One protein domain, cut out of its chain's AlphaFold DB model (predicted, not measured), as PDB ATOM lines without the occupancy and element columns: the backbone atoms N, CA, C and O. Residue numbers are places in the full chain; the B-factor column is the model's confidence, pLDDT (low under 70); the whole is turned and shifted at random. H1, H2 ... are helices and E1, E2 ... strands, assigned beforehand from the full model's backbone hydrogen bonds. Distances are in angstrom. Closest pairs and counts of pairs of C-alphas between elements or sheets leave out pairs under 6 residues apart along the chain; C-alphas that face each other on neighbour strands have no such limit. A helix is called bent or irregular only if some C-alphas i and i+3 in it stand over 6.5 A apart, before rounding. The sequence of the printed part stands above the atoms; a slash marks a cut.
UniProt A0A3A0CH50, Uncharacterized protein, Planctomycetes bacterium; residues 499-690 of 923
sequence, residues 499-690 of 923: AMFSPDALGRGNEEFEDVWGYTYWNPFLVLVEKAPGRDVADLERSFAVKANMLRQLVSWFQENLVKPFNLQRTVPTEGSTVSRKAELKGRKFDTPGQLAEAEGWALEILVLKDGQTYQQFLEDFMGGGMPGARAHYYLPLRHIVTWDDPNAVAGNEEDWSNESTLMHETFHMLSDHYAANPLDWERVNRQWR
ATOM      1  N   ALA A 499     236.886 165.243 266.391       70.06
ATOM      2  CA  ALA A 499     236.963 166.423 267.260       70.06
ATOM      3  C   ALA A 499     238.269 167.211 267.005       70.06
ATOM      4  O   ALA A 499     239.146 167.295 267.853       70.06
ATOM      5  N   MET A 500     238.412 167.714 265.779       73.00
ATOM      6  CA  MET A 500     239.656 168.208 265.176       73.00
ATOM      7  C   MET A 500     240.280 169.411 265.890       73.00
ATOM      8  O   MET A 500     241.485 169.610 265.816       73.00
ATOM      9  N   PHE A 501     239.458 170.193 266.584       82.69
ATOM     10  CA  PHE A 501     239.860 171.381 267.331       82.69
ATOM     11  C   PHE A 501     239.518 171.255 268.820       82.69
ATOM     12  O   PHE A 501     239.315 172.262 269.501       82.69
ATOM     13  N   SER A 502     239.392 170.029 269.342       84.38
ATOM     14  CA  SER A 502     239.297 169.834 270.789       84.38
ATOM     15  C   SER A 502     240.613 170.233 271.475       84.38
ATOM     16  O   SER A 502     241.677 170.139 270.856       84.38
ATOM     17  N   PRO A 503     240.573 170.632 272.760       85.38
ATOM     18  CA  PRO A 503     241.778 170.815 273.561       85.38
ATOM     19  C   PRO A 503     242.706 169.593 273.487       85.38
ATOM     20  O   PRO A 503     243.892 169.752 273.220       85.38
ATOM     21  N   ASP A 504     242.162 168.372 273.587       83.62
ATOM     22  CA  ASP A 504     242.919 167.119 273.432       83.62
ATOM     23  C   ASP A 504     243.681 167.027 272.100       83.62
ATOM     24  O   ASP A 504     244.868 166.708 272.092       83.62
ATOM     25  N   ALA A 505     243.019 167.326 270.974       81.88
ATOM     26  CA  ALA A 505     243.619 167.251 269.639       81.88
ATOM     27  C   ALA A 505     244.762 168.261 269.445       81.88
ATOM     28  O   ALA A 505     245.682 168.009 268.673       81.88
ATOM     29  N   LEU A 506     244.730 169.376 270.181       81.25
ATOM     30  CA  LEU A 506     245.755 170.422 270.170       81.25
ATOM     31  C   LEU A 506     246.841 170.221 271.247       81.25
ATOM     32  O   LEU A 506     247.674 171.105 271.452       81.25
ATOM     33  N   GLY A 507     246.831 169.086 271.962       83.56
ATOM     34  CA  GLY A 507     247.770 168.791 273.054       83.56
ATOM     35  C   GLY A 507     247.507 169.574 274.349       83.56
ATOM     36  O   GLY A 507     248.381 169.647 275.208       83.56
ATOM     37  N   ARG A 508     246.311 170.157 274.489       85.56
ATOM     38  CA  ARG A 508     245.854 171.042 275.576       85.56
ATOM     39  C   ARG A 508     244.710 170.418 276.390       85.56
ATOM     40  O   ARG A 508     243.862 171.127 276.915       85.56
ATOM     41  N   GLY A 509     244.645 169.088 276.482       85.81
ATOM     42  CA  GLY A 509     243.529 168.340 277.100       85.81
ATOM     43  C   GLY A 509     243.247 168.631 278.586       85.81
ATOM     44  O   GLY A 509     242.241 168.191 279.132       85.81
ATOM     45  N   ASN A 510     244.129 169.377 279.254       89.25
ATOM     46  CA  ASN A 510     243.965 169.882 280.617       89.25
ATOM     47  C   ASN A 510     243.310 171.279 280.696       89.25
ATOM     48  O   ASN A 510     243.163 171.805 281.798       89.25
ATOM     49  N   GLU A 511     242.970 171.890 279.561       88.50
ATOM     50  CA  GLU A 511     242.336 173.208 279.451       88.50
ATOM     51  C   GLU A 511     240.883 173.074 278.967       88.50
ATOM     52  O   GLU A 511     240.568 172.226 278.125       88.50
ATOM     53  N   GLU A 512     239.980 173.925 279.462       87.62
ATOM     54  CA  GLU A 512     238.600 173.949 278.968       87.62
ATOM     55  C   GLU A 512     238.538 174.499 277.535       87.62
ATOM     56  O   GLU A 512     239.400 175.258 277.084       87.62
ATOM     57  N   PHE A 513     237.470 174.167 276.802       87.00
ATOM     58  CA  PHE A 513     237.321 174.621 275.414       87.00
ATOM     59  C   PHE A 513     237.405 176.152 275.284       87.00
ATOM     60  O   PHE A 513     238.022 176.650 274.350       87.00
ATOM     61  N   GLU A 514     236.819 176.901 276.220       86.19
ATOM     62  CA  GLU A 514     236.876 178.365 276.265       86.19
ATOM     63  C   GLU A 514     238.241 178.930 276.692       86.19
ATOM     64  O   GLU A 514     238.487 180.110 276.445       86.19
ATOM     65  N   ASP A 515     239.132 178.140 277.291       85.44
ATOM     66  CA  ASP A 515     240.508 178.557 277.606       85.44
ATOM     67  C   ASP A 515     241.413 178.411 276.372       85.44
ATOM     68  O   ASP A 515     242.279 179.252 276.119       85.44
ATOM     69  N   VAL A 516     241.125 177.410 275.534       85.94
ATOM     70  CA  VAL A 516     241.771 177.192 274.232       85.94
ATOM     71  C   VAL A 516     241.216 178.114 273.144       85.94
ATOM     72  O   VAL A 516     241.991 178.680 272.376       85.94
ATOM     73  N   TRP A 517     239.897 178.305 273.077       90.88
ATOM     74  CA  TRP A 517     239.218 178.996 271.978       90.88
ATOM     75  C   TRP A 517     238.447 180.238 272.428       90.88
ATOM     76  O   TRP A 517     237.595 180.208 273.318       90.88
ATOM     77  N   GLY A 518     238.696 181.346 271.735       88.44
ATOM     78  CA  GLY A 518     237.836 182.523 271.703       88.44
ATOM     79  C   GLY A 518     237.133 182.676 270.355       88.44
ATOM     80  O   GLY A 518     237.333 181.897 269.422       88.44
ATOM     81  N   TYR A 519     236.328 183.729 270.239       89.94
ATOM     82  CA  TYR A 519     235.842 184.206 268.952       89.94
ATOM     83  C   TYR A 519     235.701 185.726 268.955       89.94
ATOM     84  O   TYR A 519     235.429 186.346 269.983       89.94
ATOM     85  N   THR A 520     235.853 186.310 267.777       88.56
ATOM     86  CA  THR A 520     235.407 187.662 267.451       88.56
ATOM     87  C   THR A 520     234.606 187.595 266.151       88.56
ATOM     88  O   THR A 520     234.413 186.522 265.578       88.56
ATOM     89  N   TYR A 521     234.067 188.716 265.691       86.81
ATOM     90  CA  TYR A 521     233.310 188.744 264.447       86.81
ATOM     91  C   TYR A 521     233.380 190.109 263.775       86.81
ATOM     92  O   TYR A 521     233.347 191.160 264.423       86.81
ATOM     93  N   TRP A 522     233.448 190.076 262.450       87.06
ATOM     94  CA  TRP A 522     233.619 191.228 261.579       87.06
ATOM     95  C   TRP A 522     232.609 191.077 260.435       87.06
ATOM     96  O   TRP A 522     232.969 190.552 259.393       87.06
ATOM     97  N   ASN A 523     231.333 191.441 260.641       80.50
ATOM     98  CA  ASN A 523     230.224 191.169 259.699       80.50
ATOM     99  C   ASN A 523     230.660 191.333 258.215       80.50
ATOM    100  O   ASN A 523     231.095 192.433 257.854       80.50
ATOM    101  N   PRO A 524     230.593 190.275 257.371       85.00
ATOM    102  CA  PRO A 524     229.893 188.990 257.566       85.00
ATOM    103  C   PRO A 524     230.745 187.827 258.124       85.00
ATOM    104  O   PRO A 524     230.318 186.675 258.056       85.00
ATOM    105  N   PHE A 525     231.948 188.077 258.643       90.00
ATOM    106  CA  PHE A 525     232.869 187.036 259.113       90.00
ATOM    107  C   PHE A 525     232.672 186.666 260.590       90.00
ATOM    108  O   PHE A 525     232.632 187.547 261.453       90.00
ATOM    109  N   LEU A 526     232.631 185.369 260.895       90.75
ATOM    110  CA  LEU A 526     232.903 184.825 262.229       90.75
ATOM    111  C   LEU A 526     234.381 184.458 262.285       90.75
ATOM    112  O   LEU A 526     234.874 183.773 261.395       90.75
ATOM    113  N   VAL A 527     235.074 184.873 263.340       92.12
ATOM    114  CA  VAL A 527     236.502 184.610 263.509       92.12
ATOM    115  C   VAL A 527     236.701 183.791 264.772       92.12
ATOM    116  O   VAL A 527     236.550 184.294 265.883       92.12
ATOM    117  N   LEU A 528     237.004 182.516 264.587       92.50
ATOM    118  CA  LEU A 528     237.321 181.541 265.621       92.50
ATOM    119  C   LEU A 528     238.821 181.637 265.913       92.50
ATOM    120  O   LEU A 528     239.619 181.616 264.981       92.50
ATOM    121  N   VAL A 529     239.216 181.784 267.177       92.00
ATOM    122  CA  VAL A 529     240.591 182.172 267.534       92.00
ATOM    123  C   VAL A 529     241.154 181.236 268.587       92.00
ATOM    124  O   VAL A 529     240.637 181.185 269.703       92.00
ATOM    125  N   GLU A 530     242.232 180.535 268.259       91.62
ATOM    126  CA  GLU A 530     243.002 179.773 269.232       91.62
ATOM    127  C   GLU A 530     243.835 180.748 270.076       91.62
ATOM    128  O   GLU A 530     244.641 181.535 269.575       91.62
ATOM    129  N   LYS A 531     243.628 180.712 271.388       88.19
ATOM    130  CA  LYS A 531     244.335 181.548 272.353       88.19
ATOM    131  C   LYS A 531     245.742 180.998 272.560       88.19
ATOM    132  O   LYS A 531     245.909 179.959 273.197       88.19
ATOM    133  N   ALA A 532     246.747 181.699 272.047       85.50
ATOM    134  CA  ALA A 532     248.149 181.414 272.337       85.50
ATOM    135  C   ALA A 532     248.453 181.645 273.839       85.50
ATOM    136  O   ALA A 532     248.158 182.735 274.344       85.50
ATOM    137  N   PRO A 533     249.045 180.677 274.565       82.25
ATOM    138  CA  PRO A 533     249.445 180.872 275.958       82.25
ATOM    139  C   PRO A 533     250.404 182.061 276.120       82.25
ATOM    140  O   PRO A 533     251.393 182.170 275.402       82.25
ATOM    141  N   GLY A 534     250.115 182.954 277.071       83.06
ATOM    142  CA  GLY A 534     250.974 184.102 277.395       83.06
ATOM    143  C   GLY A 534     250.975 185.257 276.383       83.06
ATOM    144  O   GLY A 534     251.735 186.204 276.568       83.06
ATOM    145  N   ARG A 535     250.144 185.218 275.334       80.50
ATOM    146  CA  ARG A 535     250.048 186.308 274.354       80.50
ATOM    147  C   ARG A 535     249.281 187.511 274.911       80.50
ATOM    148  O   ARG A 535     248.223 187.340 275.512       80.50
ATOM    149  N   ASP A 536     249.778 188.720 274.643       82.38
ATOM    150  CA  ASP A 536     249.065 189.953 274.984       82.38
ATOM    151  C   ASP A 536     247.757 190.080 274.183       82.38
ATOM    152  O   ASP A 536     247.722 189.972 272.952       82.38
ATOM    153  N   VAL A 537     246.669 190.327 274.914       79.62
ATOM    154  CA  VAL A 537     245.333 190.560 274.368       79.62
ATOM    155  C   VAL A 537     245.305 191.862 273.566       79.62
ATOM    156  O   VAL A 537     244.682 191.894 272.509       79.62
ATOM    157  N   ALA A 538     246.023 192.907 273.994       81.12
ATOM    158  CA  ALA A 538     246.004 194.207 273.320       81.12
ATOM    159  C   ALA A 538     246.649 194.162 271.921       81.12
ATOM    160  O   ALA A 538     246.176 194.819 270.988       81.12
ATOM    161  N   ASP A 539     247.703 193.363 271.737       82.50
ATOM    162  CA  ASP A 539     248.323 193.161 270.423       82.50
ATOM    163  C   ASP A 539     247.462 192.276 269.504       82.50
ATOM    164  O   ASP A 539     247.371 192.539 268.302       82.50
ATOM    165  N   LEU A 540     246.770 191.270 270.058       83.06
ATOM    166  CA  LEU A 540     245.768 190.484 269.327       83.06
ATOM    167  C   LEU A 540     244.603 191.371 268.854       83.06
ATOM    168  O   LEU A 540     244.212 191.309 267.689       83.06
ATOM    169  N   GLU A 541     244.078 192.233 269.728       83.44
ATOM    170  CA  GLU A 541     243.009 193.182 269.402       83.44
ATOM    171  C   GLU A 541     243.426 194.156 268.294       83.44
ATOM    172  O   GLU A 541     242.672 194.336 267.335       83.44
ATOM    173  N   ARG A 542     244.643 194.716 268.353       82.94
ATOM    174  CA  ARG A 542     245.176 195.620 267.316       82.94
ATOM    175  C   ARG A 542     245.344 194.913 265.965       82.94
ATOM    176  O   ARG A 542     244.916 195.436 264.934       82.94
ATOM    177  N   SER A 543     245.916 193.707 265.972       84.69
ATOM    178  CA  SER A 543     246.044 192.828 264.795       84.69
ATOM    179  C   SER A 543     244.680 192.536 264.153       84.69
ATOM    180  O   SER A 543     244.502 192.619 262.933       84.69
ATOM    181  N   PHE A 544     243.673 192.256 264.978       89.44
ATOM    182  CA  PHE A 544     242.317 191.964 264.530       89.44
ATOM    183  C   PHE A 544     241.544 193.198 264.069       89.44
ATOM    184  O   PHE A 544     240.793 193.087 263.104       89.44
ATOM    185  N   ALA A 545     241.742 194.373 264.669       86.38
ATOM    186  CA  ALA A 545     241.153 195.623 264.190       86.38
ATOM    187  C   ALA A 545     241.627 195.956 262.762       86.38
ATOM    188  O   ALA A 545     240.813 196.287 261.894       86.38
ATOM    189  N   VAL A 546     242.927 195.776 262.501       83.75
ATOM    190  CA  VAL A 546     243.550 195.900 261.174       83.75
ATOM    191  C   VAL A 546     242.913 194.930 260.167       83.75
ATOM    192  O   VAL A 546     242.367 195.369 259.151       83.75
ATOM    193  N   LYS A 547     242.885 193.626 260.473       87.62
ATOM    194  CA  LYS A 547     242.317 192.596 259.579       87.62
ATOM    195  C   LYS A 547     240.821 192.787 259.338       87.62
ATOM    196  O   LYS A 547     240.377 192.734 258.193       87.62
ATOM    197  N   ALA A 548     240.051 193.108 260.377       89.31
ATOM    198  CA  ALA A 548     238.634 193.446 260.262       89.31
ATOM    199  C   ALA A 548     238.401 194.623 259.306       89.31
ATOM    200  O   ALA A 548     237.459 194.609 258.511       89.31
ATOM    201  N   ASN A 549     239.254 195.652 259.361       85.50
ATOM    202  CA  ASN A 549     239.132 196.798 258.472       85.50
ATOM    203  C   ASN A 549     239.411 196.423 257.009       85.50
ATOM    204  O   ASN A 549     238.624 196.778 256.130       85.50
ATOM    205  N   MET A 550     240.470 195.648 256.767       85.25
ATOM    206  CA  MET A 550     240.844 195.154 255.439       85.25
ATOM    207  C   MET A 550     239.756 194.266 254.831       85.25
ATOM    208  O   MET A 550     239.336 194.495 253.698       85.25
ATOM    209  N   LEU A 551     239.229 193.302 255.591       89.94
ATOM    210  CA  LEU A 551     238.199 192.393 255.086       89.94
ATOM    211  C   LEU A 551     236.863 193.098 254.805       89.94
ATOM    212  O   LEU A 551     236.193 192.746 253.835       89.94
ATOM    213  N   ARG A 552     236.496 194.147 255.556       87.75
ATOM    214  CA  ARG A 552     235.346 195.004 255.195       87.75
ATOM    215  C   ARG A 552     235.564 195.730 253.866       87.75
ATOM    216  O   ARG A 552     234.645 195.778 253.052       87.75
ATOM    217  N   GLN A 553     236.760 196.276 253.633       86.75
ATOM    218  CA  GLN A 553     237.091 196.958 252.376       86.75
ATOM    219  C   GLN A 553     237.087 195.980 251.191       86.75
ATOM    220  O   GLN A 553     236.503 196.288 250.154       86.75
ATOM    221  N   LEU A 554     237.619 194.766 251.376       89.19
ATOM    222  CA  LEU A 554     237.542 193.681 250.396       89.19
ATOM    223  C   LEU A 554     236.099 193.282 250.069       89.19
ATOM    224  O   LEU A 554     235.742 193.208 248.897       89.19
ATOM    225  N   VAL A 555     235.252 193.061 251.081       90.25
ATOM    226  CA  VAL A 555     233.832 192.727 250.873       90.25
ATOM    227  C   VAL A 555     233.108 193.851 250.136       90.25
ATOM    228  O   VAL A 555     232.368 193.567 249.197       90.25
ATOM    229  N   SER A 556     233.349 195.117 250.495       88.12
ATOM    230  CA  SER A 556     232.767 196.268 249.790       88.12
ATOM    231  C   SER A 556     233.206 196.305 248.325       88.12
ATOM    232  O   SER A 556     232.364 196.395 247.431       88.12
ATOM    233  N   TRP A 557     234.508 196.144 248.062       89.50
ATOM    234  CA  TRP A 557     235.056 196.090 246.705       89.50
ATOM    235  C   TRP A 557     234.442 194.941 245.897       89.50
ATOM    236  O   TRP A 557     233.997 195.157 244.769       89.50
ATOM    237  N   PHE A 558     234.358 193.741 246.476       90.81
ATOM    238  CA  PHE A 558     233.822 192.542 245.826       90.81
ATOM    239  C   PHE A 558     232.329 192.713 245.511       90.81
ATOM    240  O   PHE A 558     231.871 192.390 244.411       90.81
ATOM    241  N   GLN A 559     231.570 193.307 246.437       89.50
ATOM    242  CA  GLN A 559     230.167 193.646 246.221       89.50
ATOM    243  C   GLN A 559     229.973 194.666 245.093       89.50
ATOM    244  O   GLN A 559     229.054 194.523 244.288       89.50
ATOM    245  N   GLU A 560     230.807 195.702 245.028       88.88
ATOM    246  CA  GLU A 560     230.684 196.790 244.052       88.88
ATOM    247  C   GLU A 560     231.180 196.433 242.653       88.88
ATOM    248  O   GLU A 560     230.576 196.876 241.681       88.88
ATOM    249  N   ASN A 561     232.245 195.636 242.542       86.56
ATOM    250  CA  ASN A 561     232.886 195.333 241.261       86.56
ATOM    251  C   ASN A 561     232.394 194.022 240.636       86.56
ATOM    252  O   ASN A 561     232.419 193.912 239.414       86.56
ATOM    253  N   LEU A 562     231.936 193.053 241.441       89.38
ATOM    254  CA  LEU A 562     231.550 191.721 240.961       89.38
ATOM    255  C   LEU A 562     230.078 191.405 241.273       89.38
ATOM    256  O   LEU A 562     229.298 191.182 240.351       89.38
ATOM    257  N   VAL A 563     229.650 191.452 242.543       89.31
ATOM    258  CA  VAL A 563     228.284 191.015 242.922       89.31
ATOM    259  C   VAL A 563     227.202 191.874 242.268       89.31
ATOM    260  O   VAL A 563     226.345 191.336 241.567       89.31
ATOM    261  N   LYS A 564     227.240 193.202 242.449       89.25
ATOM    262  CA  LYS A 564     226.233 194.117 241.882       89.25
ATOM    263  C   LYS A 564     226.273 194.154 240.340       89.25
ATOM    264  O   LYS A 564     225.208 193.993 239.746       89.25
ATOM    265  N   PRO A 565     227.427 194.316 239.651       88.06
ATOM    266  CA  PRO A 565     227.444 194.449 238.185       88.06
ATOM    267  C   PRO A 565     227.155 193.141 237.436       88.06
ATOM    268  O   PRO A 565     226.705 193.156 236.282       88.06
ATOM    269  N   PHE A 566     227.431 191.992 238.062       88.31
ATOM    270  CA  PHE A 566     227.188 190.681 237.458       88.31
ATOM    271  C   PHE A 566     225.877 190.045 237.950       88.31
ATOM    272  O   PHE A 566     225.484 189.011 237.419       88.31
ATOM    273  N   ASN A 567     225.181 190.678 238.905       87.00
ATOM    274  CA  ASN A 567     223.987 190.156 239.578       87.00
ATOM    275  C   ASN A 567     224.227 188.763 240.198       87.00
ATOM    276  O   ASN A 567     223.416 187.847 240.047       87.00
ATOM    277  N   LEU A 568     225.373 188.599 240.870       83.50
ATOM    278  CA  LEU A 568     225.698 187.359 241.577       83.50
ATOM    279  C   LEU A 568     224.791 187.201 242.799       83.50
ATOM    280  O   LEU A 568     224.501 188.168 243.503       83.50
ATOM    281  N   GLN A 569     224.400 185.965 243.088       81.44
ATOM    282  CA  GLN A 569     223.675 185.606 244.306       81.44
ATOM    283  C   GLN A 569     224.575 184.747 245.185       81.44
ATOM    284  O   GLN A 569     225.407 183.996 244.670       81.44
ATOM    285  N   ARG A 570     224.428 184.855 246.509       80.56
ATOM    286  CA  ARG A 570     225.225 184.035 247.418       80.56
ATOM    287  C   ARG A 570     224.841 182.562 247.234       80.56
ATOM    288  O   ARG A 570     223.665 182.226 247.125       80.56
ATOM    289  N   THR A 571     225.821 181.666 247.193       73.81
ATOM    290  CA  THR A 571     225.589 180.224 247.206       73.81
ATOM    291  C   THR A 571     225.230 179.807 248.620       73.81
ATOM    292  O   THR A 571     225.975 180.036 249.577       73.81
ATOM    293  N   VAL A 572     224.049 179.218 248.751       70.75
ATOM    294  CA  VAL A 572     223.448 178.908 250.044       70.75
ATOM    295  C   VAL A 572     223.520 177.403 250.347       70.75
ATOM    296  O   VAL A 572     223.492 176.601 249.408       70.75
ATOM    297  N   PRO A 573     223.603 176.986 251.628       67.75
ATOM    298  CA  PRO A 573     223.609 175.576 252.012       67.75
ATOM    299  C   PRO A 573     222.427 174.780 251.440       67.75
ATOM    300  O   PRO A 573     221.269 175.185 251.540       67.75
ATOM    301  N   THR A 574     222.709 173.615 250.863       67.00
ATOM    302  CA  THR A 574     221.687 172.690 250.336       67.00
ATOM    303  C   THR A 574     221.189 171.693 251.381       67.00
ATOM    304  O   THR A 574     220.088 171.165 251.241       67.00
ATOM    305  N   GLU A 575     221.960 171.468 252.445       64.81
ATOM    306  CA  GLU A 575     221.670 170.522 253.525       64.81
ATOM    307  C   GLU A 575     221.583 171.231 254.884       64.81
ATOM    308  O   GLU A 575     222.224 172.258 255.106       64.81
ATOM    309  N   GLY A 576     220.783 170.682 255.806       71.00
ATOM    310  CA  GLY A 576     220.607 171.216 257.160       71.00
ATOM    311  C   GLY A 576     219.145 171.328 257.599       71.00
ATOM    312  O   GLY A 576     218.244 170.731 257.009       71.00
ATOM    313  N   SER A 577     218.907 172.094 258.668       73.12
ATOM    314  CA  SER A 577     217.548 172.450 259.100       73.12
ATOM    315  C   SER A 577     216.894 173.382 258.080       73.12
ATOM    316  O   SER A 577     217.560 174.235 257.513       73.12
ATOM    317  N   THR A 578     215.577 173.273 257.907       84.38
ATOM    318  CA  THR A 578     214.744 174.290 257.231       84.38
ATOM    319  C   THR A 578     213.947 175.144 258.218       84.38
ATOM    320  O   THR A 578     213.260 176.074 257.814       84.38
ATOM    321  N   VAL A 579     214.007 174.835 259.515       82.88
ATOM    322  CA  VAL A 579     213.275 175.543 260.572       82.88
ATOM    323  C   VAL A 579     214.261 176.357 261.399       82.88
ATOM    324  O   VAL A 579     215.237 175.791 261.906       82.88
ATOM    325  N   SER A 580     213.991 177.656 261.548       72.31
ATOM    326  CA  SER A 580     214.832 178.532 262.365       72.31
ATOM    327  C   SER A 580     214.623 178.303 263.855       72.31
ATOM    328  O   SER A 580     213.509 178.035 264.326       72.31
ATOM    329  N   ARG A 581     215.726 178.439 264.595       72.38
ATOM    330  CA  ARG A 581     215.740 178.461 266.064       72.38
ATOM    331  C   ARG A 581     215.822 179.881 266.630       72.38
ATOM    332  O   ARG A 581     215.487 180.055 267.799       72.38
ATOM    333  N   LYS A 582     216.208 180.865 265.806       63.72
ATOM    334  CA  LYS A 582     216.312 182.288 266.153       63.72
ATOM    335  C   LYS A 582     214.980 182.792 266.708       63.72
ATOM    336  O   LYS A 582     213.953 182.547 266.084       63.72
ATOM    337  N   ALA A 583     214.974 183.501 267.837       68.50
ATOM    338  CA  ALA A 583     213.744 183.879 268.547       68.50
ATOM    339  C   ALA A 583     212.691 184.571 267.649       68.50
ATOM    340  O   ALA A 583     211.526 184.177 267.647       68.50
ATOM    341  N   GLU A 584     213.111 185.524 266.813       65.88
ATOM    342  CA  GLU A 584     212.246 186.274 265.882       65.88
ATOM    343  C   GLU A 584     211.739 185.459 264.669       65.88
ATOM    344  O   GLU A 584     210.786 185.855 264.001       65.88
ATOM    345  N   LEU A 585     212.369 184.317 264.376       72.81
ATOM    346  CA  LEU A 585     212.019 183.396 263.287       72.81
ATOM    347  C   LEU A 585     211.590 182.020 263.833       72.81
ATOM    348  O   LEU A 585     211.471 181.066 263.067       72.81
ATOM    349  N   LYS A 586     211.385 181.874 265.147       78.75
ATOM    350  CA  LYS A 586     211.308 180.570 265.819       78.75
ATOM    351  C   LYS A 586     210.123 179.760 265.303       78.75
ATOM    352  O   LYS A 586     208.974 180.180 265.400       78.75
ATOM    353  N   GLY A 587     210.403 178.590 264.731       77.50
ATOM    354  CA  GLY A 587     209.377 177.750 264.102       77.50
ATOM    355  C   GLY A 587     208.965 178.182 262.686       77.50
ATOM    356  O   GLY A 587     208.247 177.435 262.021       77.50
ATOM    357  N   ARG A 588     209.455 179.320 262.172       84.81
ATOM    358  CA  ARG A 588     209.344 179.665 260.751       84.81
ATOM    359  C   ARG A 588     210.137 178.644 259.943       84.81
ATOM    360  O   ARG A 588     211.327 178.421 260.180       84.81
ATOM    361  N   LYS A 589     209.450 178.030 258.985       87.94
ATOM    362  CA  LYS A 589     210.034 177.118 258.010       87.94
ATOM    363  C   LYS A 589     210.377 177.884 256.733       87.94
ATOM    364  O   LYS A 589     209.581 178.697 256.271       87.94
ATOM    365  N   PHE A 590     211.549 177.595 256.193       83.38
ATOM    366  CA  PHE A 590     212.067 178.069 254.918       83.38
ATOM    367  C   PHE A 590     212.058 176.911 253.911       83.38
ATOM    368  O   PHE A 590     212.030 175.742 254.307       83.38
ATOM    369  N   ASP A 591     212.071 177.207 252.615       80.38
ATOM    370  CA  ASP A 591     211.995 176.178 251.570       80.38
ATOM    371  C   ASP A 591     213.295 175.369 251.484       80.38
ATOM    372  O   ASP A 591     213.275 174.175 251.182       80.38
ATOM    373  N   THR A 592     214.430 176.008 251.788       77.56
ATOM    374  CA  THR A 592     215.759 175.387 251.793       77.56
ATOM    375  C   THR A 592     216.541 175.734 253.067       77.56
ATOM    376  O   THR A 592     216.316 176.795 253.660       77.56
ATOM    377  N   PRO A 593     217.506 174.887 253.484       71.88
ATOM    378  CA  PRO A 593     218.466 175.237 254.538       71.88
ATOM    379  C   PRO A 593     219.260 176.503 254.213       71.88
ATOM    380  O   PRO A 593     219.726 177.210 255.100       71.88
ATOM    381  N   GLY A 594     219.367 176.815 252.926       70.44
ATOM    382  CA  GLY A 594     220.042 177.984 252.420       70.44
ATOM    383  C   GLY A 594     219.296 179.297 252.629       70.44
ATOM    384  O   GLY A 594     219.885 180.250 253.125       70.44
ATOM    385  N   GLN A 595     217.992 179.329 252.339       69.81
ATOM    386  CA  GLN A 595     217.138 180.464 252.703       69.81
ATOM    387  C   GLN A 595     217.136 180.690 254.224       69.81
ATOM    388  O   GLN A 595     217.127 181.833 254.679       69.81
ATOM    389  N   LEU A 596     217.165 179.604 255.011       76.25
ATOM    390  CA  LEU A 596     217.329 179.696 256.459       76.25
ATOM    391  C   LEU A 596     218.676 180.338 256.820       76.25
ATOM    392  O   LEU A 596     218.703 181.272 257.613       76.25
ATOM    393  N   ALA A 597     219.773 179.872 256.222       71.69
ATOM    394  CA  ALA A 597     221.111 180.405 256.457       71.69
ATOM    395  C   ALA A 597     221.211 181.903 256.108       71.69
ATOM    396  O   ALA A 597     221.803 182.665 256.865       71.69
ATOM    397  N   GLU A 598     220.602 182.363 255.012       71.50
ATOM    398  CA  GLU A 598     220.544 183.796 254.688       71.50
ATOM    399  C   GLU A 598     219.715 184.593 255.706       71.50
ATOM    400  O   GLU A 598     220.163 185.642 256.167       71.50
ATOM    401  N   ALA A 599     218.550 184.082 256.117       69.31
ATOM    402  CA  ALA A 599     217.696 184.726 257.120       69.31
ATOM    403  C   ALA A 599     218.322 184.751 258.532       69.31
ATOM    404  O   ALA A 599     218.092 185.685 259.300       69.31
ATOM    405  N   GLU A 600     219.143 183.755 258.867       70.88
ATOM    406  CA  GLU A 600     219.971 183.702 260.079       70.88
ATOM    407  C   GLU A 600     221.323 184.425 259.906       70.88
ATOM    408  O   GLU A 600     222.178 184.348 260.785       70.88
ATOM    409  N   GLY A 601     221.538 185.145 258.794       66.56
ATOM    410  CA  GLY A 601     222.749 185.931 258.548       66.56
ATOM    411  C   GLY A 601     224.025 185.092 258.621       66.56
ATOM    412  O   GLY A 601     224.950 185.455 259.340       66.56
ATOM    413  N   TRP A 602     224.053 183.945 257.935       72.94
ATOM    414  CA  TRP A 602     225.104 182.931 258.045       72.94
ATOM    415  C   TRP A 602     226.503 183.504 257.805       72.94
ATOM    416  O   TRP A 602     226.810 184.039 256.733       72.94
ATOM    417  N   ALA A 603     227.346 183.369 258.825       77.31
ATOM    418  CA  ALA A 603     228.710 183.859 258.831       77.31
ATOM    419  C   ALA A 603     229.598 183.166 257.788       77.31
ATOM    420  O   ALA A 603     229.396 182.004 257.443       77.31
ATOM    421  N   LEU A 604     230.608 183.890 257.316       86.44
ATOM    422  CA  LEU A 604     231.781 183.323 256.658       86.44
ATOM    423  C   LEU A 604     232.820 183.004 257.744       86.44
ATOM    424  O   LEU A 604     233.186 183.901 258.500       86.44
ATOM    425  N   GLU A 605     233.256 181.752 257.878       90.12
ATOM    426  CA  GLU A 605     234.086 181.338 259.020       90.12
ATOM    427  C   GLU A 605     235.592 181.447 258.713       90.12
ATOM    428  O   GLU A 605     236.092 180.933 257.712       90.12
ATOM    429  N   ILE A 606     236.319 182.122 259.605       93.25
ATOM    430  CA  ILE A 606     237.777 182.260 259.599       93.25
ATOM    431  C   ILE A 606     238.300 181.630 260.889       93.25
ATOM    432  O   ILE A 606     237.872 182.000 261.980       93.25
ATOM    433  N   LEU A 607     239.231 180.696 260.773       92.50
ATOM    434  CA  LEU A 607     239.911 180.036 261.875       92.50
ATOM    435  C   LEU A 607     241.334 180.587 261.990       92.50
ATOM    436  O   LEU A 607     242.119 180.465 261.053       92.50
ATOM    437  N   VAL A 608     241.666 181.178 263.132       92.94
ATOM    438  CA  VAL A 608     242.994 181.717 263.443       92.94
ATOM    439  C   VAL A 608     243.650 180.802 264.470       92.94
ATOM    440  O   VAL A 608     243.254 180.796 265.634       92.94
ATOM    441  N   LEU A 609     244.631 180.017 264.033       92.25
ATOM    442  CA  LEU A 609     245.463 179.172 264.890       92.25
ATOM    443  C   LEU A 609     246.519 180.010 265.622       92.25
ATOM    444  O   LEU A 609     246.872 181.111 265.181       92.25
ATOM    445  N   LYS A 610     247.021 179.497 266.749       88.50
ATOM    446  CA  LYS A 610     247.887 180.267 267.659       88.50
ATOM    447  C   LYS A 610     249.237 180.676 267.051       88.50
ATOM    448  O   LYS A 610     249.761 181.720 267.422       88.50
ATOM    449  N   ASP A 611     249.787 179.857 266.152       88.19
ATOM    450  CA  ASP A 611     251.109 180.019 265.543       88.19
ATOM    451  C   ASP A 611     251.233 179.236 264.218       88.19
ATOM    452  O   ASP A 611     250.387 178.403 263.865       88.19
ATOM    453  N   GLY A 612     252.304 179.513 263.470       86.50
ATOM    454  CA  GLY A 612     252.561 178.906 262.163       86.50
ATOM    455  C   GLY A 612     252.936 177.425 262.224       86.50
ATOM    456  O   GLY A 612     252.672 176.694 261.273       86.50
ATOM    457  N   GLN A 613     253.495 176.950 263.341       87.19
ATOM    458  CA  GLN A 613     253.822 175.533 263.522       87.19
ATOM    459  C   GLN A 613     252.544 174.696 263.656       87.19
ATOM    460  O   GLN A 613     252.405 173.664 263.007       87.19
ATOM    461  N   THR A 614     251.586 175.179 264.443       87.50
ATOM    462  CA  THR A 614     250.262 174.576 264.635       87.50
ATOM    463  C   THR A 614     249.478 174.569 263.329       87.50
ATOM    464  O   THR A 614     248.815 173.586 263.006       87.50
ATOM    465  N   TYR A 615     249.616 175.626 262.526       89.88
ATOM    466  CA  TYR A 615     249.075 175.676 261.172       89.88
ATOM    467  C   TYR A 615     249.709 174.644 260.223       89.88
ATOM    468  O   TYR A 615     248.981 173.973 259.494       89.88
ATOM    469  N   GLN A 616     251.034 174.456 260.242       86.75
ATOM    470  CA  GLN A 616     251.674 173.415 259.424       86.75
ATOM    471  C   GLN A 616     251.308 172.001 259.897       86.75
ATOM    472  O   GLN A 616     251.002 171.160 259.058       86.75
ATOM    473  N   GLN A 617     251.230 171.751 261.210       85.94
ATOM    474  CA  GLN A 617     250.751 170.469 261.746       85.94
ATOM    475  C   GLN A 617     249.306 170.189 261.314       85.94
ATOM    476  O   GLN A 617     249.003 169.095 260.848       85.94
ATOM    477  N   PHE A 618     248.429 171.199 261.384       86.25
ATOM    478  CA  PHE A 618     247.061 171.099 260.881       86.25
ATOM    479  C   PHE A 618     247.026 170.704 259.395       86.25
ATOM    480  O   PHE A 618     246.242 169.839 259.009       86.25
ATOM    481  N   LEU A 619     247.890 171.290 258.560       85.06
ATOM    482  CA  LEU A 619     248.006 170.913 257.149       85.06
ATOM    483  C   LEU A 619     248.525 169.482 256.954       85.06
ATOM    484  O   LEU A 619     247.968 168.743 256.143       85.06
ATOM    485  N   GLU A 620     249.549 169.067 257.695       85.12
ATOM    486  CA  GLU A 620     250.091 167.705 257.633       85.12
ATOM    487  C   GLU A 620     249.037 166.656 258.006       85.12
ATOM    488  O   GLU A 620     248.775 165.744 257.214       85.12
ATOM    489  N   ASP A 621     248.379 166.832 259.152       81.69
ATOM    490  CA  ASP A 621     247.361 165.916 259.676       81.69
ATOM    491  C   ASP A 621     246.126 165.843 258.770       81.69
ATOM    492  O   ASP A 621     245.490 164.792 258.647       81.69
ATOM    493  N   PHE A 622     245.766 166.969 258.147       76.50
ATOM    494  CA  PHE A 622     244.501 167.104 257.443       76.50
ATOM    495  C   PHE A 622     244.606 166.902 255.924       76.50
ATOM    496  O   PHE A 622     243.781 166.202 255.327       76.50
ATOM    497  N   MET A 623     245.595 167.522 255.277       77.94
ATOM    498  CA  MET A 623     245.806 167.444 253.826       77.94
ATOM    499  C   MET A 623     246.764 166.315 253.418       77.94
ATOM    500  O   MET A 623     246.887 166.028 252.226       77.94
ATOM    501  N   GLY A 624     247.406 165.640 254.380       81.81
ATOM    502  CA  GLY A 624     248.394 164.591 254.114       81.81
ATOM    503  C   GLY A 624     249.762 165.136 253.694       81.81
ATOM    504  O   GLY A 624     250.551 164.412 253.085       81.81
ATOM    505  N   GLY A 625     250.028 166.410 253.991       80.75
ATOM    506  CA  GLY A 625     251.287 167.096 253.729       80.75
ATOM    507  C   GLY A 625     251.180 168.586 254.049       80.75
ATOM    508  O   GLY A 625     250.161 169.212 253.762       80.75
ATOM    509  N   GLY A 626     252.233 169.149 254.643       76.00
ATOM    510  CA  GLY A 626     252.324 170.584 254.898       76.00
ATOM    511  C   GLY A 626     252.376 171.400 253.603       76.00
ATOM    512  O   GLY A 626     252.715 170.885 252.534       76.00
ATOM    513  N   MET A 627     252.092 172.699 253.707       76.69
ATOM    514  CA  MET A 627     252.339 173.670 252.636       76.69
ATOM    515  C   MET A 627     253.365 174.686 253.149       76.69
ATOM    516  O   MET A 627     252.968 175.706 253.723       76.69
ATOM    517  N   PRO A 628     254.678 174.412 253.009       71.00
ATOM    518  CA  PRO A 628     255.728 175.286 253.521       71.00
ATOM    519  C   PRO A 628     255.551 176.728 253.034       71.00
ATOM    520  O   PRO A 628     255.297 176.961 251.855       71.00
ATOM    521  N   GLY A 629     255.648 177.692 253.951       71.81
ATOM    522  CA  GLY A 629     255.460 179.120 253.659       71.81
ATOM    523  C   GLY A 629     254.004 179.592 253.524       71.81
ATOM    524  O   GLY A 629     253.764 180.798 253.542       71.81
ATOM    525  N   ALA A 630     253.008 178.700 253.449       78.06
ATOM    526  CA  ALA A 630     251.605 179.121 253.439       78.06
ATOM    527  C   ALA A 630     251.215 179.775 254.781       78.06
ATOM    528  O   ALA A 630     251.491 179.235 255.856       78.06
ATOM    529  N   ARG A 631     250.546 180.936 254.718       83.38
ATOM    530  CA  ARG A 631     250.093 181.702 255.902       83.38
ATOM    531  C   ARG A 631     248.575 181.676 256.131       83.38
ATOM    532  O   ARG A 631     248.089 181.935 257.232       83.38
ATOM    533  N   ALA A 632     247.824 181.325 255.097       89.50
ATOM    534  CA  ALA A 632     246.421 180.961 255.173       89.50
ATOM    535  C   ALA A 632     246.101 179.970 254.042       89.50
ATOM    536  O   ALA A 632     246.918 179.795 253.137       89.50
ATOM    537  N   HIS A 633     244.939 179.323 254.113       90.25
ATOM    538  CA  HIS A 633     244.326 178.608 252.996       90.25
ATOM    539  C   HIS A 633     242.796 178.625 253.114       90.25
ATOM    540  O   HIS A 633     242.238 178.480 254.208       90.25
ATOM    541  N   TYR A 634     242.098 178.751 251.988       89.44
ATOM    542  CA  TYR A 634     240.662 178.528 251.894       89.44
ATOM    543  C   TYR A 634     240.374 177.023 251.823       89.44
ATOM    544  O   TYR A 634     240.491 176.373 250.781       89.44
ATOM    545  N   TYR A 635     239.974 176.440 252.952       79.81
ATOM    546  CA  TYR A 635     239.631 175.028 253.046       79.81
ATOM    547  C   TYR A 635     238.210 174.759 252.519       79.81
ATOM    548  O   TYR A 635     237.232 174.641 253.267       79.81
ATOM    549  N   LEU A 636     238.110 174.641 251.190       67.69
ATOM    550  CA  LEU A 636     236.867 174.485 250.423       67.69
ATOM    551  C   LEU A 636     235.852 173.455 250.983       67.69
ATOM    552  O   LEU A 636     234.663 173.772 250.989       67.69
ATOM    553  N   PRO A 637     236.228 172.259 251.486       66.19
ATOM    554  CA  PRO A 637     235.247 171.283 251.976       66.19
ATOM    555  C   PRO A 637     234.515 171.672 253.269       66.19
ATOM    556  O   PRO A 637     233.444 171.122 253.516       66.19
ATOM    557  N   LEU A 638     235.056 172.595 254.075       66.94
ATOM    558  CA  LEU A 638     234.296 173.261 255.148       66.94
ATOM    559  C   LEU A 638     233.855 174.677 254.753       66.94
ATOM    560  O   LEU A 638     232.963 175.220 255.389       66.94
ATOM    561  N   ARG A 639     234.429 175.252 253.685       77.56
ATOM    562  CA  ARG A 639     234.268 176.656 253.269       77.56
ATOM    563  C   ARG A 639     234.769 177.656 254.311       77.56
ATOM    564  O   ARG A 639     234.217 178.745 254.453       77.56
ATOM    565  N   HIS A 640     235.808 177.271 255.045       86.69
ATOM    566  CA  HIS A 640     236.445 178.103 256.061       86.69
ATOM    567  C   HIS A 640     237.798 178.581 255.544       86.69
ATOM    568  O   HIS A 640     238.481 177.839 254.838       86.69
ATOM    569  N   ILE A 641     238.232 179.771 255.946       92.62
ATOM    570  CA  ILE A 641     239.657 180.111 255.870       92.62
ATOM    571  C   ILE A 641     240.319 179.581 257.129       92.62
ATOM    572  O   ILE A 641     239.819 179.828 258.222       92.62
ATOM    573  N   VAL A 642     241.454 178.910 256.993       92.31
ATOM    574  CA  VAL A 642     242.346 178.639 258.120       92.31
ATOM    575  C   VAL A 642     243.600 179.477 257.930       92.31
ATOM    576  O   VAL A 642     244.177 179.520 256.848       92.31
ATOM    577  N   THR A 643     244.005 180.181 258.975       93.44
ATOM    578  CA  THR A 643     245.162 181.075 259.026       93.44
ATOM    579  C   THR A 643     245.777 180.970 260.422       93.44
ATOM    580  O   THR A 643     245.298 180.216 261.273       93.44
ATOM    581  N   TRP A 644     246.835 181.718 260.682       91.31
ATOM    582  CA  TRP A 644     247.437 181.871 262.002       91.31
ATOM    583  C   TRP A 644     247.823 183.327 262.201       91.31
ATOM    584  O   TRP A 644     247.875 184.114 261.253       91.31
ATOM    585  N   ASP A 645     248.076 183.705 263.446       84.88
ATOM    586  CA  ASP A 645     248.556 185.043 263.740       84.88
ATOM    587  C   ASP A 645     249.629 184.999 264.817       84.88
ATOM    588  O   ASP A 645     249.306 184.829 265.983       84.88
ATOM    589  N   ASP A 646     250.890 185.173 264.443       76.75
ATOM    590  CA  ASP A 646     252.008 185.238 265.384       76.75
ATOM    591  C   ASP A 646     252.619 186.649 265.366       76.75
ATOM    592  O   ASP A 646     253.107 187.081 264.316       76.75
ATOM    593  N   PRO A 647     252.638 187.377 266.498       67.56
ATOM    594  CA  PRO A 647     253.304 188.673 266.588       67.56
ATOM    595  C   PRO A 647     254.838 188.568 266.505       67.56
ATOM    596  O   PRO A 647     255.503 189.591 266.372       67.56
ATOM    597  N   ASN A 648     255.414 187.361 266.550       66.88
ATOM    598  CA  ASN A 648     256.846 187.119 266.348       66.88
ATOM    599  C   ASN A 648     257.205 186.828 264.880       66.88
ATOM    600  O   ASN A 648     258.374 186.920 264.514       66.88
ATOM    601  N   ALA A 649     256.225 186.572 264.002       65.88
ATOM    602  CA  ALA A 649     256.439 186.410 262.557       65.88
ATOM    603  C   ALA A 649     256.673 187.750 261.815       65.88
ATOM    604  O   ALA A 649     256.493 187.847 260.596       65.88
ATOM    605  N   VAL A 650     257.037 188.804 262.552       53.19
ATOM    606  CA  VAL A 650     257.176 190.178 262.065       53.19
ATOM    607  C   VAL A 650     258.530 190.387 261.385       53.19
ATOM    608  O   VAL A 650     259.571 190.378 262.035       53.19
ATOM    609  N   ALA A 651     258.472 190.662 260.079       48.41
ATOM    610  CA  ALA A 651     259.421 191.432 259.257       48.41
ATOM    611  C   ALA A 651     260.916 191.033 259.203       48.41
ATOM    612  O   ALA A 651     261.647 191.621 258.410       48.41
ATOM    613  N   GLY A 652     261.395 190.081 260.009       41.12
ATOM    614  CA  GLY A 652     262.825 189.756 260.118       41.12
ATOM    615  C   GLY A 652     263.424 189.039 258.902       41.12
ATOM    616  O   GLY A 652     264.616 189.179 258.651       41.12
ATOM    617  N   ASN A 653     262.594 188.323 258.140       44.25
ATOM    618  CA  ASN A 653     262.947 187.748 256.845       44.25
ATOM    619  C   ASN A 653     262.071 188.379 255.758       44.25
ATOM    620  O   ASN A 653     260.895 188.667 255.993       44.25
ATOM    621  N   GLU A 654     262.644 188.539 254.566       45.06
ATOM    622  CA  GLU A 654     262.047 189.144 253.366       45.06
ATOM    623  C   GLU A 654     260.960 188.258 252.716       45.06
ATOM    624  O   GLU A 654     260.903 188.115 251.497       45.06
ATOM    625  N   GLU A 655     260.098 187.622 253.512       52.09
ATOM    626  CA  GLU A 655     258.980 186.853 252.974       52.09
ATOM    627  C   GLU A 655     257.939 187.792 252.362       52.09
ATOM    628  O   GLU A 655     257.319 188.615 253.034       52.09
ATOM    629  N   ASP A 656     257.729 187.611 251.061       56.50
ATOM    630  CA  ASP A 656     256.880 188.410 250.178       56.50
ATOM    631  C   ASP A 656     255.424 188.630 250.677       56.50
ATOM    632  O   ASP A 656     254.723 189.522 250.184       56.50
ATOM    633  N   TRP A 657     254.924 187.830 251.625       62.91
ATOM    634  CA  TRP A 657     253.527 187.815 252.078       62.91
ATOM    635  C   TRP A 657     253.349 188.213 253.549       62.91
ATOM    636  O   TRP A 657     253.769 187.499 254.456       62.91
ATOM    637  N   SER A 658     252.618 189.309 253.794       74.69
ATOM    638  CA  SER A 658     252.087 189.608 255.131       74.69
ATOM    639  C   SER A 658     250.875 188.722 255.449       74.69
ATOM    640  O   SER A 658     250.131 188.333 254.542       74.69
ATOM    641  N   ASN A 659     250.636 188.458 256.739       78.50
ATOM    642  CA  ASN A 659     249.493 187.661 257.211       78.50
ATOM    643  C   ASN A 659     248.164 188.230 256.689       78.50
ATOM    644  O   ASN A 659     247.254 187.488 256.328       78.50
ATOM    645  N   GLU A 660     248.054 189.557 256.616       83.19
ATOM    646  CA  GLU A 660     246.871 190.252 256.123       83.19
ATOM    647  C   GLU A 660     246.682 190.068 254.615       83.19
ATOM    648  O   GLU A 660     245.569 189.788 254.181       83.19
ATOM    649  N   SER A 661     247.747 190.195 253.814       79.62
ATOM    650  CA  SER A 661     247.670 190.019 252.356       79.62
ATOM    651  C   SER A 661     247.238 188.595 251.994       79.62
ATOM    652  O   SER A 661     246.352 188.424 251.156       79.62
ATOM    653  N   THR A 662     247.773 187.576 252.677       84.75
ATOM    654  CA  THR A 662     247.339 186.182 252.479       84.75
ATOM    655  C   THR A 662     245.898 185.972 252.947       84.75
ATOM    656  O   THR A 662     245.107 185.352 252.245       84.75
ATOM    657  N   LEU A 663     245.494 186.556 254.082       89.50
ATOM    658  CA  LEU A 663     244.104 186.492 254.547       89.50
ATOM    659  C   LEU A 663     243.123 187.150 253.555       89.50
ATOM    660  O   LEU A 663     242.016 186.645 253.363       89.50
ATOM    661  N   MET A 664     243.513 188.247 252.898       89.31
ATOM    662  CA  MET A 664     242.711 188.871 251.837       89.31
ATOM    663  C   MET A 664     242.616 187.995 250.585       89.31
ATOM    664  O   MET A 664     241.525 187.882 250.031       89.31
ATOM    665  N   HIS A 665     243.717 187.357 250.174       90.12
ATOM    666  CA  HIS A 665     243.754 186.402 249.060       90.12
ATOM    667  C   HIS A 665     242.756 185.254 249.305       90.12
ATOM    668  O   HIS A 665     241.804 185.081 248.542       90.12
ATOM    669  N   GLU A 666     242.856 184.563 250.443       92.06
ATOM    670  CA  GLU A 666     241.934 183.467 250.781       92.06
ATOM    671  C   GLU A 666     240.485 183.936 250.980       92.06
ATOM    672  O   GLU A 666     239.534 183.213 250.674       92.06
ATOM    673  N   THR A 667     240.282 185.175 251.437       92.56
ATOM    674  CA  THR A 667     238.938 185.765 251.525       92.56
ATOM    675  C   THR A 667     238.343 186.047 250.157       92.56
ATOM    676  O   THR A 667     237.139 185.860 249.979       92.56
ATOM    677  N   PHE A 668     239.144 186.432 249.168       91.94
ATOM    678  CA  PHE A 668     238.661 186.569 247.800       91.94
ATOM    679  C   PHE A 668     238.244 185.210 247.222       91.94
ATOM    680  O   PHE A 668     237.164 185.120 246.634       91.94
ATOM    681  N   HIS A 669     239.026 184.143 247.436       89.56
ATOM    682  CA  HIS A 669     238.641 182.774 247.051       89.56
ATOM    683  C   HIS A 669     237.329 182.351 247.712       89.56
ATOM    684  O   HIS A 669     236.404 181.903 247.032       89.56
ATOM    685  N   MET A 670     237.205 182.569 249.024       89.69
ATOM    686  CA  MET A 670     235.988 182.257 249.770       89.69
ATOM    687  C   MET A 670     234.774 183.039 249.258       89.69
ATOM    688  O   MET A 670     233.700 182.458 249.116       89.69
ATOM    689  N   LEU A 671     234.916 184.336 248.963       90.06
ATOM    690  CA  LEU A 671     233.849 185.148 248.369       90.06
ATOM    691  C   LEU A 671     233.512 184.675 246.946       90.06
ATOM    692  O   LEU A 671     232.338 184.599 246.589       90.06
ATOM    693  N   SER A 672     234.508 184.285 246.155       88.06
ATOM    694  CA  SER A 672     234.320 183.759 244.799       88.06
ATOM    695  C   SER A 672     233.515 182.456 244.800       88.06
ATOM    696  O   SER A 672     232.511 182.362 244.096       88.06
ATOM    697  N   ASP A 673     233.845 181.479 245.650       82.00
ATOM    698  CA  ASP A 673     233.025 180.267 245.831       82.00
ATOM    699  C   ASP A 673     231.625 180.595 246.392       82.00
ATOM    700  O   ASP A 673     230.605 180.048 245.954       82.00
ATOM    701  N   HIS A 674     231.535 181.560 247.309       81.50
ATOM    702  CA  HIS A 674     230.257 181.994 247.866       81.50
ATOM    703  C   HIS A 674     229.373 182.807 246.918       81.50
ATOM    704  O   HIS A 674     228.212 182.958 247.264       81.50
ATOM    705  N   TYR A 675     229.828 183.301 245.762       82.75
ATOM    706  CA  TYR A 675     228.981 184.087 244.842       82.75
ATOM    707  C   TYR A 675     229.001 183.615 243.372       82.75
ATOM    708  O   TYR A 675     228.083 183.947 242.625       82.75
ATOM    709  N   ALA A 676     230.004 182.845 242.938       72.56
ATOM    710  CA  ALA A 676     230.164 182.406 241.543       72.56
ATOM    711  C   ALA A 676     230.002 180.887 241.329       72.56
ATOM    712  O   ALA A 676     229.743 180.434 240.208       72.56
ATOM    713  N   ALA A 677     230.137 180.062 242.373       61.00
ATOM    714  CA  ALA A 677     229.858 178.632 242.252       61.00
ATOM    715  C   ALA A 677     228.352 178.369 242.037       61.00
ATOM    716  O   ALA A 677     227.501 179.214 242.298       61.00
ATOM    717  N   ASN A 678     227.986 177.164 241.586       54.62
ATOM    718  CA  ASN A 678     226.652 176.655 241.908       54.62
ATOM    719  C   ASN A 678     226.770 175.854 243.198       54.62
ATOM    720  O   ASN A 678     227.713 175.068 243.301       54.62
ATOM    721  N   PRO A 679     225.782 175.912 244.098       46.84
ATOM    722  CA  PRO A 679     225.694 174.930 245.171       46.84
ATOM    723  C   PRO A 679     225.422 173.493 244.663       46.84
ATOM    724  O   PRO A 679     225.658 172.538 245.394       46.84
ATOM    725  N   LEU A 680     224.945 173.308 243.422       42.31
ATOM    726  CA  LEU A 680     224.310 172.061 242.968       42.31
ATOM    727  C   LEU A 680     225.174 170.800 242.735       42.31
ATOM    728  O   LEU A 680     224.582 169.809 242.316       42.31
ATOM    729  N   ASP A 681     226.499 170.756 242.965       48.03
ATOM    730  CA  ASP A 681     227.222 169.480 242.717       48.03
ATOM    731  C   ASP A 681     228.560 169.206 243.460       48.03
ATOM    732  O   ASP A 681     229.260 168.256 243.111       48.03
ATOM    733  N   TRP A 682     228.958 169.950 244.509       46.31
ATOM    734  CA  TRP A 682     230.255 169.673 245.180       46.31
ATOM    735  C   TRP A 682     230.337 168.279 245.837       46.31
ATOM    736  O   TRP A 682     231.377 167.621 245.776       46.31
ATOM    737  N   GLU A 683     229.225 167.769 246.378       43.97
ATOM    738  CA  GLU A 683     229.082 166.375 246.844       43.97
ATOM    739  C   GLU A 683     229.568 165.358 245.799       43.97
ATOM    740  O   GLU A 683     230.226 164.368 246.131       43.97
ATOM    741  N   ARG A 684     229.277 165.611 244.519       43.69
ATOM    742  CA  ARG A 684     229.625 164.724 243.412       43.69
ATOM    743  C   ARG A 684     231.068 164.948 242.934       43.69
ATOM    744  O   ARG A 684     231.671 163.979 242.484       43.69
ATOM    745  N   VAL A 685     231.666 166.135 243.128       45.81
ATOM    746  CA  VAL A 685     233.131 166.332 242.996       45.81
ATOM    747  C   VAL A 685     233.876 165.511 244.052       45.81
ATOM    748  O   VAL A 685     234.772 164.739 243.727       45.81
ATOM    749  N   ASN A 686     233.491 165.628 245.326       44.41
ATOM    750  CA  ASN A 686     234.258 165.030 246.422       44.41
ATOM    751  C   ASN A 686     234.028 163.515 246.572       44.41
ATOM    752  O   ASN A 686     234.981 162.774 246.808       44.41
ATOM    753  N   ARG A 687     232.798 163.012 246.372       43.25
ATOM    754  CA  ARG A 687     232.535 161.554 246.335       43.25
ATOM    755  C   ARG A 687     233.090 160.888 245.070       43.25
ATOM    756  O   ARG A 687     233.230 159.665 245.041       43.25
ATOM    757  N   GLN A 688     233.415 161.665 244.034       39.78
ATOM    758  CA  GLN A 688     234.110 161.195 242.840       39.78
ATOM    759  C   GLN A 688     235.327 162.065 242.502       39.78
ATOM    760  O   GLN A 688     235.371 162.708 241.455       39.78
ATOM    761  N   TRP A 689     236.426 161.861 243.235       41.94
ATOM    762  CA  TRP A 689     237.785 162.008 242.680       41.94
ATOM    763  C   TRP A 689     238.088 160.953 241.577       41.94
ATOM    764  O   TRP A 689     239.191 160.428 241.443       41.94
ATOM    765  N   ARG A 690     237.078 160.618 240.756       41.06
ATOM    766  CA  ARG A 690     237.200 159.917 239.476       41.06
ATOM    767  C   ARG A 690     237.068 160.961 238.356       41.06
ATOM    768  O   ARG A 690     236.197 161.820 238.438       41.06
TER     769      ARG A 690
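This is residues 499 to 690 of the 923 residues of an uncharacterized protein of Planctomycetes bacterium (UniProt A0A3A0CH50). A strongly twisted sheet of five strands has two long helices, H2 and H5, side by side over one face and the shorter H4 over the other. H1 only grazes the sheet, and H3 and H6 lie away from it. The printed part has 192 residues, with six named helices and five named strands that follow each other along the chain as H1 E1 E2 H2 H3 E3 H4 E4 E5 H5 H6; the sheet is mixed, in the order E1 E2 E3 E5 E4. The class is mixed, helices and strands, in three layers, with helices on both faces of the sheet. The whole is compact and rounded, with a radius of gyration of the C-alphas of 18.0 A and spans of 50 by 42 by 41 A.

H1 is residues 513 to 516, starting at C-alpha 513 at (237.321, 174.621, 275.414). E1 is residues 517 to 522, 17.0 A long, and E2 residues 525 to 530, 16.1 A. H2, residues 537 to 566, is 41.1 A long with a kink of 31 degrees near residue 559. H3 is residues 593 to 599, E3 residues 604 to 609, H4 residues 612 to 623, E4 residues 632 to 635 and E5 residues 640 to 644. H5, residues 659 to 676, measures 25.4 A. H6 is residues 679 to 687, ending at C-alpha 687 at (232.535, 161.554, 246.335). H2 is only just irregular, with C-alphas 561 and 564 6.8 A apart; H6 is irregular, with C-alphas 680 and 683 8.4 A apart.

E1 and E2 form an antiparallel hairpin, N 518 and O 529 being 2.8 A apart, within hydrogen-bond range. E2 and E3 are parallel, with N 528 and O 606 at 2.8 A; with H2 and H3 between, they form a strand-helix-strand unit, two parallel neighbours joined through helices, with a left-handed crossover. E3 and E5 are parallel, with N 607 and O 641 at 2.8 A. E4 and E5 form a hairpin, with N 633 and O 642 at 2.8 A. H5 is on the sheet at a height of 8.0 A, along the strands; its closest C-alphas to E4 are Glu 666 and Tyr 634, 5.2 A apart. H2 and H5 touch on the same face, closest at the C-alphas of Lys 547 and Glu 660, 6.2 A, the same way at a shallow tilt of 34.6 degrees, only just short of steep. H4 is on the sheet at a height of 9.6 A; its closest C-alphas to E5 are Gly 612 and Trp 644, 5.9 A apart. H3 and H6 are apart. Every O i to N i+4 pair is within hydrogen-bond range in H3, H4 and H5, against 23 of 26 in H2 and 3 of 5 in H6; H1 is too short for one.

The C-alphas farthest apart, of Gly 587 and Asn 653, are 55.0 A apart. The printed part has no cut. The links H2 to H3 and E5 to H5 are long, with 26 and 14 residues. The mean pLDDT of the printed part is 78.6; 37 residues are under 70, among them 647 to 657 and 677 to 690.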